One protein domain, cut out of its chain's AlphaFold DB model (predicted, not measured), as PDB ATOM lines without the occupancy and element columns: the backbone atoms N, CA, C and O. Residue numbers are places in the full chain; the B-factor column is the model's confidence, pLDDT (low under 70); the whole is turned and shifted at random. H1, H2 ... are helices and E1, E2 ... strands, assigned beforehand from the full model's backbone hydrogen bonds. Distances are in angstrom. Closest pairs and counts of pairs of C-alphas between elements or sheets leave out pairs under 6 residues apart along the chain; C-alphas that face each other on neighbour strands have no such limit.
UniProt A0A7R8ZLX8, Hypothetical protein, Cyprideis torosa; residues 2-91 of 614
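This is residues 2 to 91 of the 614 residues of the protein "Hypothetical protein" of Cyprideis torosa (UniProt A0A7R8ZLX8). Two small sheets of three strands each stand partly face to face as a sandwich, and one helix, H1, packs on one face of the sheet E1 E5 E4, over its edge strand E4 and slantwise to it. The chain changes sheets at the links E1 to E2, E3 to E4 and E5 to E6. The printed part has 90 residues, with named elements in the order E1 E2 E3 H1 E4 E5 E6; the antiparallel sheets run E1 E5 E4 and E3 E2 E6, and the class is mixed. The whole is compact, with a radius of gyration of the C-alphas of 13.4 A, yet elongated, spanning 42 by 25 by 21 A.

E1, residues 8 to 15, is the antiparallel neighbour of E5, residues 68 to 76, at 164 degrees, with N 10 and O 73 2.9 A apart. E2, residues 21 to 29, forms a hairpin with E3, residues 32 to 35, where N 34 and O 27 are 2.8 A apart. E2 also neighbours E6, residues 82 to 89, with N 26 and O 85 at 2.9 A. H1, residues 41 to 53, has every O i to N i+4 pair within hydrogen-bond range. E4, residues 58 to 65, forms a hairpin with E5, with N 70 and O 62 at 2.8 A. H1 is on the sheet E1 E5 E4, two layers with the helix on one face, at a height over the sheet of 8.0 A. It lies over E4, slantwise at 37 degrees on the local plane; their closest C-alphas, Tyr 48 and Ala 58, are 6.0 A apart. The facing parts of the sheets are 10.8 A centre to centre.

E1 begins at C-alpha 8 (-38.807, -83.208, -1.012) and is 22.9 A long; E2 is 24.2 A and E3 9.8 A. H1, 18.4 A, begins at C-alpha 41 (-43.764, -70.506, 17.783). E4 is 21.6 A, E5 22.7 A and E6 23.2 A, ending at C-alpha 89 (-57.637, -60.461, 7.463).

The C-alphas farthest apart, Glu 5 and Glu 91, are 43.4 A apart. The printed part has no cut, its links are tight, and no printed residue is under 70 in pLDDT.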
ATOM      1  N   ASN A   2     -44.584 -82.174  -6.700       90.50
ATOM      2  CA  ASN A   2     -43.244 -82.757  -6.646       90.50
ATOM      3  C   ASN A   2     -42.980 -83.538  -7.943       90.50
ATOM      4  O   ASN A   2     -43.687 -84.502  -8.223       90.50
ATOM      5  N   MET A   3     -41.988 -83.106  -8.722       90.56
ATOM      6  CA  MET A   3     -41.570 -83.762  -9.969       90.56
ATOM      7  C   MET A   3     -40.343 -84.671  -9.779       90.56
ATOM      8  O   MET A   3     -39.953 -85.367 -10.712       90.56
ATOM      9  N   GLU A   4     -39.736 -84.673  -8.590       92.12
ATOM     10  CA  GLU A   4     -38.572 -85.496  -8.264       92.12
ATOM     11  C   GLU A   4     -38.967 -86.949  -7.963       92.12
ATOM     12  O   GLU A   4     -40.008 -87.223  -7.366       92.12
ATOM     13  N   GLU A   5     -38.064 -87.892  -8.250       93.38
ATOM     14  CA  GLU A   5     -38.211 -89.311  -7.875       93.38
ATOM     15  C   GLU A   5     -38.095 -89.565  -6.355       93.38
ATOM     16  O   GLU A   5     -38.338 -90.675  -5.876       93.38
ATOM     17  N   LYS A   6     -37.717 -88.541  -5.580       93.19
ATOM     18  CA  LYS A   6     -37.496 -88.584  -4.126       93.19
ATOM     19  C   LYS A   6     -38.486 -87.666  -3.390       93.19
ATOM     20  O   LYS A   6     -38.937 -86.675  -3.966       93.19
ATOM     21  N   PRO A   7     -38.818 -87.940  -2.113       90.56
ATOM     22  CA  PRO A   7     -39.544 -86.974  -1.304       90.56
ATOM     23  C   PRO A   7     -38.742 -85.678  -1.138       90.56
ATOM     24  O   PRO A   7     -37.524 -85.732  -0.951       90.56
ATOM     25  N   ILE A   8     -39.423 -84.534  -1.177       89.69
ATOM     26  CA  ILE A   8     -38.807 -83.208  -1.012       89.69
ATOM     27  C   ILE A   8     -39.340 -82.491   0.230       89.69
ATOM     28  O   ILE A   8     -40.452 -82.753   0.687       89.69
ATOM     29  N   GLU A   9     -38.554 -81.555   0.750       88.94
ATOM     30  CA  GLU A   9     -39.070 -80.426   1.522       88.94
ATOM     31  C   GLU A   9     -39.239 -79.245   0.560       88.94
ATOM     32  O   GLU A   9     -38.393 -79.034  -0.310       88.94
ATOM     33  N   ALA A  10     -40.345 -78.516   0.676       88.19
ATOM     34  CA  ALA A  10     -40.614 -77.320  -0.111       88.19
ATOM     35  C   ALA A  10     -40.866 -76.136   0.824       88.19
ATOM     36  O   ALA A  10     -41.648 -76.242   1.770       88.19
ATOM     37  N   VAL A  11     -40.226 -75.007   0.530       86.81
ATOM     38  CA  VAL A  11     -40.468 -73.726   1.197       86.81
ATOM     39  C   VAL A  11     -41.252 -72.842   0.237       86.81
ATOM     40  O   VAL A  11     -40.871 -72.697  -0.923       86.81
ATOM     41  N   TYR A  12     -42.346 -72.259   0.716       84.69
ATOM     42  CA  TYR A  12     -43.099 -71.230   0.011       84.69
ATOM     43  C   TYR A  12     -43.093 -69.961   0.863       84.69
ATOM     44  O   TYR A  12     -43.744 -69.901   1.907       84.69
ATOM     45  N   LEU A  13     -42.311 -68.979   0.421       84.00
ATOM     46  CA  LEU A  13     -42.338 -67.616   0.937       84.00
ATOM     47  C   LEU A  13     -43.388 -66.834   0.151       84.00
ATOM     48  O   LEU A  13     -43.429 -66.930  -1.077       84.00
ATOM     49  N   PHE A  14     -44.219 -66.065   0.846       84.38
ATOM     50  CA  PHE A  14     -45.221 -65.203   0.229       84.38
ATOM     51  C   PHE A  14     -45.325 -63.876   0.996       84.38
ATOM     52  O   PHE A  14     -45.253 -63.880   2.230       84.38
ATOM     53  N   PRO A  15     -45.440 -62.741   0.288       84.56
ATOM     54  CA  PRO A  15     -45.586 -61.442   0.923       84.56
ATOM     55  C   PRO A  15     -47.012 -61.268   1.459       84.56
ATOM     56  O   PRO A  15     -47.968 -61.832   0.922       84.56
ATOM     57  N   MET A  16     -47.151 -60.451   2.495       83.50
ATOM     58  CA  MET A  16     -48.430 -59.945   2.996       83.50
ATOM     59  C   MET A  16     -48.265 -58.475   3.401       83.50
ATOM     60  O   MET A  16     -47.145 -57.981   3.517       83.50
ATOM     61  N   ASP A  17     -49.383 -57.780   3.592       80.56
ATOM     62  CA  ASP A  17     -49.396 -56.501   4.308       80.56
ATOM     63  C   ASP A  17     -48.992 -56.721   5.780       80.56
ATOM     64  O   ASP A  17     -49.320 -57.765   6.349       80.56
ATOM     65  N   ASP A  18     -48.285 -55.776   6.405       77.81
ATOM     66  CA  ASP A  18     -47.764 -55.943   7.770       77.81
ATOM     67  C   ASP A  18     -48.829 -55.748   8.869       77.81
ATOM     68  O   ASP A  18     -48.615 -56.152  10.014       77.81
ATOM     69  N   SER A  19     -50.021 -55.241   8.524       81.44
ATOM     70  CA  SER A  19     -51.215 -55.301   9.382       81.44
ATOM     71  C   SER A  19     -51.969 -56.638   9.287       81.44
ATOM     72  O   SER A  19     -52.920 -56.869  10.044       81.44
ATOM     73  N   ALA A  20     -51.592 -57.529   8.361       87.31
ATOM     74  CA  ALA A  20     -52.408 -58.684   8.011       87.31
ATOM     75  C   ALA A  20     -52.162 -59.920   8.896       87.31
ATOM     76  O   ALA A  20     -51.057 -60.448   9.007       87.31
ATOM     77  N   ALA A  21     -53.243 -60.474   9.449       89.00
ATOM     78  CA  ALA A  21     -53.212 -61.638  10.330       89.00
ATOM     79  C   ALA A  21     -53.763 -62.897   9.642       89.00
ATOM     80  O   ALA A  21     -54.917 -62.927   9.203       89.00
ATOM     81  N   ILE A  22     -52.975 -63.979   9.597       90.31
ATOM     82  CA  ILE A  22     -53.434 -65.292   9.108       90.31
ATOM     83  C   ILE A  22     -54.421 -65.903  10.113       90.31
ATOM     84  O   ILE A  22     -54.049 -66.330  11.202       90.31
ATOM     85  N   THR A  23     -55.688 -66.012   9.715       89.56
ATOM     86  CA  THR A  23     -56.769 -66.589  10.530       89.56
ATOM     87  C   THR A  23     -56.965 -68.085  10.289       89.56
ATOM     88  O   THR A  23     -57.576 -68.776  11.106       89.56
ATOM     89  N   LYS A  24     -56.476 -68.618   9.158       91.56
ATOM     90  CA  LYS A  24     -56.708 -70.015   8.768       91.56
ATOM     91  C   LYS A  24     -55.623 -70.551   7.843       91.56
ATOM     92  O   LYS A  24     -55.270 -69.925   6.849       91.56
ATOM     93  N   PHE A  25     -55.200 -71.784   8.101       92.06
ATOM     94  CA  PHE A  25     -54.343 -72.553   7.204       92.06
ATOM     95  C   PHE A  25     -54.906 -73.957   6.980       92.06
ATOM     96  O   PHE A  25     -55.372 -74.618   7.914       92.06
ATOM     97  N   SER A  26     -54.842 -74.442   5.743       92.44
ATOM     98  CA  SER A  26     -55.079 -75.849   5.423       92.44
ATOM     99  C   SER A  26     -54.385 -76.251   4.126       92.44
ATOM    100  O   SER A  26     -54.293 -75.449   3.204       92.44
ATOM    101  N   THR A  27     -53.966 -77.509   4.024       90.31
ATOM    102  CA  THR A  27     -53.385 -78.068   2.797       90.31
ATOM    103  C   THR A  27     -54.148 -79.313   2.379       90.31
ATOM    104  O   THR A  27     -54.437 -80.178   3.206       90.31
ATOM    105  N   LEU A  28     -54.452 -79.436   1.088       91.69
ATOM    106  CA  LEU A  28     -54.874 -80.698   0.488       91.69
ATOM    107  C   LEU A  28     -53.636 -81.401  -0.083       91.69
ATOM    108  O   LEU A  28     -53.001 -80.857  -0.980       91.69
ATOM    109  N   LEU A  29     -53.302 -82.591   0.420       89.12
ATOM    110  CA  LEU A  29     -52.233 -83.442  -0.117       89.12
ATOM    111  C   LEU A  29     -52.798 -84.832  -0.407       89.12
ATOM    112  O   LEU A  29     -53.329 -85.481   0.495       89.12
ATOM    113  N   ASP A  30     -52.714 -85.275  -1.660       85.38
ATOM    114  CA  ASP A  30     -53.172 -86.594  -2.126       85.38
ATOM    115  C   ASP A  30     -54.600 -86.945  -1.645       85.38
ATOM    116  O   ASP A  30     -54.896 -88.037  -1.157       85.38
ATOM    117  N   GLY A  31     -55.498 -85.953  -1.729       84.00
ATOM    118  CA  GLY A  31     -56.899 -86.039  -1.300       84.00
ATOM    119  C   GLY A  31     -57.145 -85.888   0.209       84.00
ATOM    120  O   GLY A  31     -58.300 -85.832   0.629       84.00
ATOM    121  N   ARG A  32     -56.100 -85.786   1.040       88.12
ATOM    122  CA  ARG A  32     -56.206 -85.591   2.494       88.12
ATOM    123  C   ARG A  32     -56.185 -84.106   2.837       88.12
ATOM    124  O   ARG A  32     -55.199 -83.426   2.561       88.12
ATOM    125  N   LEU A  33     -57.259 -83.608   3.450       89.69
ATOM    126  CA  LEU A  33     -57.312 -82.245   3.980       89.69
ATOM    127  C   LEU A  33     -56.654 -82.198   5.363       89.69
ATOM    128  O   LEU A  33     -57.168 -82.766   6.325       89.69
ATOM    129  N   ILE A  34     -55.542 -81.482   5.452       88.69
ATOM    130  CA  ILE A  34     -54.798 -81.202   6.678       88.69
ATOM    131  C   ILE A  34     -55.148 -79.775   7.103       88.69
ATOM    132  O   ILE A  34     -55.129 -78.863   6.278       88.69
ATOM    133  N   LYS A  35     -55.503 -79.573   8.374       91.44
ATOM    134  CA  LYS A  35     -55.807 -78.255   8.950       91.44
ATOM    135  C   LYS A  35     -54.646 -77.812   9.836       91.44
ATOM    136  O   LYS A  35     -54.124 -78.632  10.587       91.44
ATOM    137  N   GLY A  36     -54.274 -76.536   9.762       90.00
ATOM    138  CA  GLY A  36     -53.383 -75.928  10.746       90.00
ATOM    139  C   GLY A  36     -54.062 -75.811  12.113       90.00
ATOM    140  O   GLY A  36     -55.289 -75.729  12.201       90.00
ATOM    141  N   VAL A  37     -53.251 -75.794  13.167       90.56
ATOM    142  CA  VAL A  37     -53.654 -75.481  14.542       90.56
ATOM    143  C   VAL A  37     -52.696 -74.403  15.032       90.56
ATOM    144  O   VAL A  37     -51.485 -74.584  14.928       90.56
ATOM    145  N   VAL A  38     -53.230 -73.280  15.515       90.19
ATOM    146  CA  VAL A  38     -52.416 -72.175  16.042       90.19
ATOM    147  C   VAL A  38     -51.786 -72.601  17.370       90.19
ATOM    148  O   VAL A  38     -52.440 -73.247  18.191       90.19
ATOM    149  N   LYS A  39     -50.511 -72.255  17.554       91.06
ATOM    150  CA  LYS A  39     -49.676 -72.572  18.718       91.06
ATOM    151  C   LYS A  39     -48.676 -71.440  18.969       91.06
ATOM    152  O   LYS A  39     -48.540 -70.549  18.134       91.06
ATOM    153  N   THR A  40     -47.943 -71.513  20.079       91.88
ATOM    154  CA  THR A  40     -46.690 -70.760  20.249       91.88
ATOM    155  C   THR A  40     -45.671 -71.168  19.175       91.88
ATOM    156  O   THR A  40     -45.718 -72.284  18.641       91.88
ATOM    157  N   ALA A  41     -44.749 -70.264  18.836       87.25
ATOM    158  CA  ALA A  41     -43.764 -70.506  17.783       87.25
ATOM    159  C   ALA A  41     -42.833 -71.682  18.135       87.25
ATOM    160  O   ALA A  41     -42.464 -72.472  17.266       87.25
ATOM    161  N   GLU A  42     -42.499 -71.821  19.416       89.69
ATOM    162  CA  GLU A  42     -41.654 -72.866  19.989       89.69
ATOM    163  C   GLU A  42     -42.309 -74.244  19.840       89.69
ATOM    164  O   GLU A  42     -41.726 -75.134  19.217       89.69
ATOM    165  N   GLU A  43     -43.550 -74.411  20.314       93.38
ATOM    166  CA  GLU A  43     -44.277 -75.681  20.196       93.38
ATOM    167  C   GLU A  43     -44.489 -76.094  18.736       93.38
ATOM    168  O   GLU A  43     -44.369 -77.274  18.401       93.38
ATOM    169  N   ALA A  44     -44.798 -75.138  17.853       91.88
ATOM    170  CA  ALA A  44     -44.966 -75.411  16.427       91.88
ATOM    171  C   ALA A  44     -43.660 -75.924  15.790       91.88
ATOM    172  O   ALA A  44     -43.680 -76.858  14.983       91.88
ATOM    173  N   LYS A  45     -42.512 -75.360  16.192       89.81
ATOM    174  CA  LYS A  45     -41.172 -75.764  15.735       89.81
ATOM    175  C   LYS A  45     -40.763 -77.136  16.271       89.81
ATOM    176  O   LYS A  45     -40.206 -77.929  15.509       89.81
ATOM    177  N   GLU A  46     -41.058 -77.444  17.533       92.31
ATOM    178  CA  GLU A  46     -40.803 -78.768  18.122       92.31
ATOM    179  C   GLU A  46     -41.689 -79.862  17.507       92.31
ATOM    180  O   GLU A  46     -41.194 -80.938  17.155       92.31
ATOM    181  N   ASP A  47     -42.984 -79.590  17.315       91.00
ATOM    182  CA  ASP A  47     -43.920 -80.508  16.658       91.00
ATOM    183  C   ASP A  47     -43.513 -80.796  15.206       91.00
ATOM    184  O   ASP A  47     -43.530 -81.958  14.784       91.00
ATOM    185  N   TYR A  48     -43.079 -79.770  14.459       89.94
ATOM    186  CA  TYR A  48     -42.555 -79.933  13.102       89.94
ATOM    187  C   TYR A  48     -41.305 -80.825  13.083       89.94
ATOM    188  O   TYR A  48     -41.287 -81.853  12.403       89.94
ATOM    189  N   GLN A  49     -40.277 -80.492  13.871       89.88
ATOM    190  CA  GLN A  49     -39.016 -81.249  13.907       89.88
ATOM    191  C   GLN A  49     -39.221 -82.713  14.320       89.88
ATOM    192  O   GLN A  49     -38.605 -83.617  13.743       89.88
ATOM    193  N   ARG A  50     -40.130 -82.972  15.269       92.44
ATOM    194  CA  ARG A  50     -40.511 -84.328  15.678       92.44
ATOM    195  C   ARG A  50     -41.166 -85.100  14.529       92.44
ATOM    196  O   ARG A  50     -40.749 -86.218  14.233       92.44
ATOM    197  N   ALA A  51     -42.119 -84.491  13.820       89.94
ATOM    198  CA  ALA A  51     -42.784 -85.118  12.677       89.94
ATOM    199  C   ALA A  51     -41.822 -85.425  11.509       89.94
ATOM    200  O   ALA A  51     -41.892 -86.517  10.938       89.94
ATOM    201  N   ILE A  52     -40.881 -84.523  11.198       88.88
ATOM    202  CA  ILE A  52     -39.840 -84.751  10.180       88.88
ATOM    203  C   ILE A  52     -38.885 -85.880  10.592       88.88
ATOM    204  O   ILE A  52     -38.578 -86.754   9.779       88.88
ATOM    205  N   THR A  53     -38.475 -85.928  11.864       89.88
ATOM    206  CA  THR A  53     -37.636 -87.014  12.411       89.88
ATOM    207  C   THR A  53     -38.327 -88.379  12.289       89.88
ATOM    208  O   THR A  53     -37.702 -89.375  11.927       89.88
ATOM    209  N   GLU A  54     -39.645 -88.419  12.501       92.19
ATOM    210  CA  GLU A  54     -40.500 -89.598  12.309       92.19
ATOM    211  C   GLU A  54     -40.826 -89.905  10.829       92.19
ATOM    212  O   GLU A  54     -41.575 -90.844  10.548       92.19
ATOM    213  N   LYS A  55     -40.274 -89.140   9.873       87.12
ATOM    214  CA  LYS A  55     -40.533 -89.230   8.420       87.12
ATOM    215  C   LYS A  55     -42.014 -89.105   8.045       87.12
ATOM    216  O   LYS A  55     -42.475 -89.691   7.063       87.12
ATOM    217  N   LYS A  56     -42.770 -88.324   8.815       87.56
ATOM    218  CA  LYS A  56     -44.138 -87.911   8.481       87.56
ATOM    219  C   LYS A  56     -44.078 -86.659   7.608       87.56
ATOM    220  O   LYS A  56     -43.143 -85.872   7.713       87.56
ATOM    221  N   THR A  57     -45.063 -86.470   6.733       85.06
ATOM    222  CA  THR A  57     -45.259 -85.162   6.090       85.06
ATOM    223  C   THR A  57     -45.705 -84.166   7.156       85.06
ATOM    224  O   THR A  57     -46.642 -84.457   7.904       85.06
ATOM    225  N   ALA A  58     -45.044 -83.014   7.228       87.81
ATOM    226  CA  ALA A  58     -45.312 -81.982   8.223       87.81
ATOM    227  C   ALA A  58     -45.467 -80.610   7.562       87.81
ATOM    228  O   ALA A  58     -44.984 -80.381   6.454       87.81
ATOM    229  N   PHE A  59     -46.160 -79.709   8.255       89.12
ATOM    230  CA  PHE A  59     -46.467 -78.361   7.791       89.12
ATOM    231  C   PHE A  59     -46.178 -77.388   8.928       89.12
ATOM    232  O   PHE A  59     -46.703 -77.571  10.026       89.12
ATOM    233  N   LEU A  60     -45.369 -76.371   8.657       90.25
ATOM    234  CA  LEU A  60     -45.163 -75.226   9.533       90.25
ATOM    235  C   LEU A  60     -45.543 -73.965   8.757       90.25
ATOM    236  O   LEU A  60     -45.203 -73.838   7.582       90.25
ATOM    237  N   VAL A  61     -46.247 -73.053   9.418       90.00
ATOM    238  CA  VAL A  61     -46.428 -71.676   8.956       90.00
ATOM    239  C   VAL A  61     -45.844 -70.792  10.039       90.00
ATOM    240  O   VAL A  61     -46.206 -70.944  11.204       90.00
ATOM    241  N   GLU A  62     -44.944 -69.898   9.658       87.00
ATOM    242  CA  GLU A  62     -44.435 -68.854  10.540       87.00
ATOM    243  C   GLU A  62     -44.352 -67.520   9.799       87.00
ATOM    244  O   GLU A  62     -44.207 -67.475   8.575       87.00
ATOM    245  N   GLU A  63     -44.454 -66.438  10.559       84.75
ATOM    246  CA  GLU A  63     -43.950 -65.131  10.153       84.75
ATOM    247  C   GLU A  63     -42.418 -65.236  10.061       84.75
ATOM    248  O   GLU A  63     -41.769 -65.707  10.998       84.75
ATOM    249  N   ASP A  64     -41.839 -64.875   8.915       78.38
ATOM    250  CA  ASP A  64     -40.380 -64.788   8.745       78.38
ATOM    251  C   ASP A  64     -39.903 -63.346   8.962       78.38
ATOM    252  O   ASP A  64     -38.827 -63.120   9.520       78.38
ATOM    253  N   LYS A  65     -40.745 -62.387   8.544       75.44
ATOM    254  CA  LYS A  65     -40.699 -60.935   8.786       75.44
ATOM    255  C   LYS A  65     -42.139 -60.389   8.776       75.44
ATOM    256  O   LYS A  65     -42.984 -61.054   8.180       75.44
ATOM    257  N   PRO A  66     -42.412 -59.178   9.302       74.56
ATOM    258  CA  PRO A  66     -43.770 -58.618   9.342       74.56
ATOM    259  C   PRO A  66     -44.505 -58.626   7.991       74.56
ATOM    260  O   PRO A  66     -45.694 -58.902   7.929       74.56
ATOM    261  N   ASP A  67     -43.775 -58.400   6.893       72.25
ATOM    262  CA  ASP A  67     -44.294 -58.369   5.521       72.25
ATOM    263  C   ASP A  67     -44.080 -59.681   4.725       72.25
ATOM    264  O   ASP A  67     -44.373 -59.736   3.529       72.25
ATOM    265  N   VAL A  68     -43.539 -60.748   5.338       81.06
ATOM    266  CA  VAL A  68     -43.260 -62.038   4.667       81.06
ATOM    267  C   VAL A  68     -43.563 -63.235   5.567       81.06
ATOM    268  O   VAL A  68     -42.882 -63.498   6.561       81.06
ATOM    269  N   PHE A  69     -44.506 -64.063   5.118       86.56
ATOM    270  CA  PHE A  69     -44.827 -65.343   5.740       86.56
ATOM    271  C   PHE A  69     -44.180 -66.515   4.995       86.56
ATOM    272  O   PHE A  69     -43.950 -66.488   3.782       86.56
ATOM    273  N   LYS A  70     -43.899 -67.583   5.744       88.31
ATOM    274  CA  LYS A  70     -43.187 -68.771   5.275       88.31
ATOM    275  C   LYS A  70     -43.976 -70.032   5.594       88.31
ATOM    276  O   LYS A  70     -44.187 -70.370   6.758       88.31
ATOM    277  N   VAL A  71     -44.361 -70.768   4.554       90.06
ATOM    278  CA  VAL A  71     -44.868 -72.141   4.675       90.06
ATOM    279  C   VAL A  71     -43.722 -73.110   4.407       90.06
ATOM    280  O   VAL A  71     -43.160 -73.116   3.313       90.06
ATOM    281  N   VAL A  72     -43.405 -73.971   5.373       89.75
ATOM    282  CA  VAL A  72     -42.484 -75.100   5.181       89.75
ATOM    283  C   VAL A  72     -43.300 -76.387   5.103       89.75
ATOM    284  O   VAL A  72     -44.092 -76.690   5.998       89.75
ATOM    285  N   ILE A  73     -43.124 -77.136   4.015       90.31
ATOM    286  CA  ILE A  73     -43.816 -78.397   3.741       90.31
ATOM    287  C   ILE A  73     -42.778 -79.507   3.589       90.31
ATOM    288  O   ILE A  73     -42.231 -79.729   2.507       90.31
ATOM    289  N   GLY A  74     -42.508 -80.220   4.675       88.06
ATOM    290  CA  GLY A  74     -41.523 -81.295   4.687       88.06
ATOM    291  C   GLY A  74     -42.100 -82.633   4.241       88.06
ATOM    292  O   GLY A  74     -43.215 -83.003   4.615       88.06
ATOM    293  N   ASN A  75     -41.299 -83.392   3.489       88.38
ATOM    294  CA  ASN A  75     -41.590 -84.757   3.041       88.38
ATOM    295  C   ASN A  75     -42.874 -84.869   2.185       88.38
ATOM    296  O   ASN A  75     -43.774 -85.666   2.472       88.38
ATOM    297  N   ILE A  76     -42.945 -84.071   1.111       90.44
ATOM    298  CA  ILE A  76     -43.895 -84.242  -0.001       90.44
ATOM    299  C   ILE A  76     -43.439 -85.453  -0.836       90.44
ATOM    300  O   ILE A  76     -42.316 -85.416  -1.347       90.44
ATOM    301  N   PRO A  77     -44.252 -86.511  -1.023       91.06
ATOM    302  CA  PRO A  77     -43.837 -87.686  -1.794       91.06
ATOM    303  C   PRO A  77     -43.623 -87.398  -3.298       91.06
ATOM    304  O   PRO A  77     -44.089 -86.372  -3.800       91.06
ATOM    305  N   PRO A  78     -42.919 -88.281  -4.036       93.00
ATOM    306  CA  PRO A  78     -42.792 -88.210  -5.497       93.00
ATOM    307  C   PRO A  78     -44.151 -88.154  -6.201       93.00
ATOM    308  O   PRO A  78     -45.070 -88.878  -5.820       93.00
ATOM    309  N   SER A  79     -44.275 -87.325  -7.239       91.00
ATOM    310  CA  SER A  79     -45.510 -87.114  -8.018       91.00
ATOM    311  C   SER A  79     -46.730 -86.594  -7.234       91.00
ATOM    312  O   SER A  79     -47.805 -86.452  -7.817       91.00
ATOM    313  N   SER A  80     -46.600 -86.273  -5.942       90.38
ATOM    314  CA  SER A  80     -47.701 -85.742  -5.127       90.38
ATOM    315  C   SER A  80     -47.948 -84.246  -5.362       90.38
ATOM    316  O   SER A  80     -47.042 -83.463  -5.686       90.38
ATOM    317  N   GLN A  81     -49.191 -83.815  -5.127       89.88
ATOM    318  CA  GLN A  81     -49.590 -82.406  -5.179       89.88
ATOM    319  C   GLN A  81     -50.095 -81.933  -3.813       89.88
ATOM    320  O   GLN A  81     -51.146 -82.363  -3.344       89.88
ATOM    321  N   ALA A  82     -49.369 -80.984  -3.217       90.44
ATOM    322  CA  ALA A  82     -49.884 -80.130  -2.156       90.44
ATOM    323  C   ALA A  82     -50.620 -78.928  -2.775       90.44
ATOM    324  O   ALA A  82     -50.079 -78.262  -3.659       90.44
ATOM    325  N   ILE A  83     -51.834 -78.641  -2.302       91.69
ATOM    326  CA  ILE A  83     -52.582 -77.408  -2.581       91.69
ATOM    327  C   ILE A  83     -52.759 -76.678  -1.253       91.69
ATOM    328  O   ILE A  83     -53.581 -77.082  -0.426       91.69
ATOM    329  N   VAL A  84     -51.968 -75.627  -1.054       91.19
ATOM    330  CA  VAL A  84     -52.027 -74.760   0.126       91.19
ATOM    331  C   VAL A  84     -53.247 -73.843   0.027       91.19
ATOM    332  O   VAL A  84     -53.581 -73.352  -1.050       91.19
ATOM    333  N   LYS A  85     -53.928 -73.618   1.152       93.25
ATOM    334  CA  LYS A  85     -55.026 -72.659   1.299       93.25
ATOM    335  C   LYS A  85     -54.837 -71.863   2.580       93.25
ATOM    336  O   LYS A  85     -54.852 -72.427   3.677       93.25
ATOM    337  N   ILE A  86     -54.704 -70.557   2.415       91.62
ATOM    338  CA  ILE A  86     -54.512 -69.582   3.485       91.62
ATOM    339  C   ILE A  86     -55.762 -68.699   3.528       91.62
ATOM    340  O   ILE A  86     -56.423 -68.488   2.509       91.62
ATOM    341  N   SER A  87     -56.137 -68.228   4.707       92.81
ATOM    342  CA  SER A  87     -57.094 -67.136   4.867       92.81
ATOM    343  C   SER A  87     -56.525 -66.172   5.892       92.81
ATOM    344  O   SER A  87     -55.999 -66.602   6.919       92.81
ATOM    345  N   TYR A  88     -56.613 -64.886   5.584       92.00
ATOM    346  CA  TYR A  88     -56.112 -63.801   6.408       92.00
ATOM    347  C   TYR A  88     -57.151 -62.679   6.467       92.00
ATOM    348  O   TYR A  88     -58.111 -62.671   5.695       92.00
ATOM    349  N   VAL A  89     -56.957 -61.760   7.404       91.12
ATOM    350  CA  VAL A  89     -57.637 -60.461   7.463       91.12
ATOM    351  C   VAL A  89     -56.576 -59.365   7.434       91.12
ATOM    352  O   VAL A  89     -55.445 -59.614   7.833       91.12
ATOM    353  N   THR A  90     -56.928 -58.183   6.942       89.88
ATOM    354  CA  THR A  90     -56.051 -57.006   6.831       89.88
ATOM    355  C   THR A  90     -56.918 -55.761   6.976       89.88
ATOM    356  O   THR A  90     -58.099 -55.810   6.616       89.88
ATOM    357  N   GLU A  91     -56.373 -54.658   7.484       87.50
ATOM    358  CA  GLU A  91     -57.067 -53.372   7.370       87.50
ATOM    359  C   GLU A  91     -56.989 -52.878   5.911       87.50
ATOM    360  O   GLU A  91     -56.080 -53.252   5.169       87.50
TER     361      GLU A  91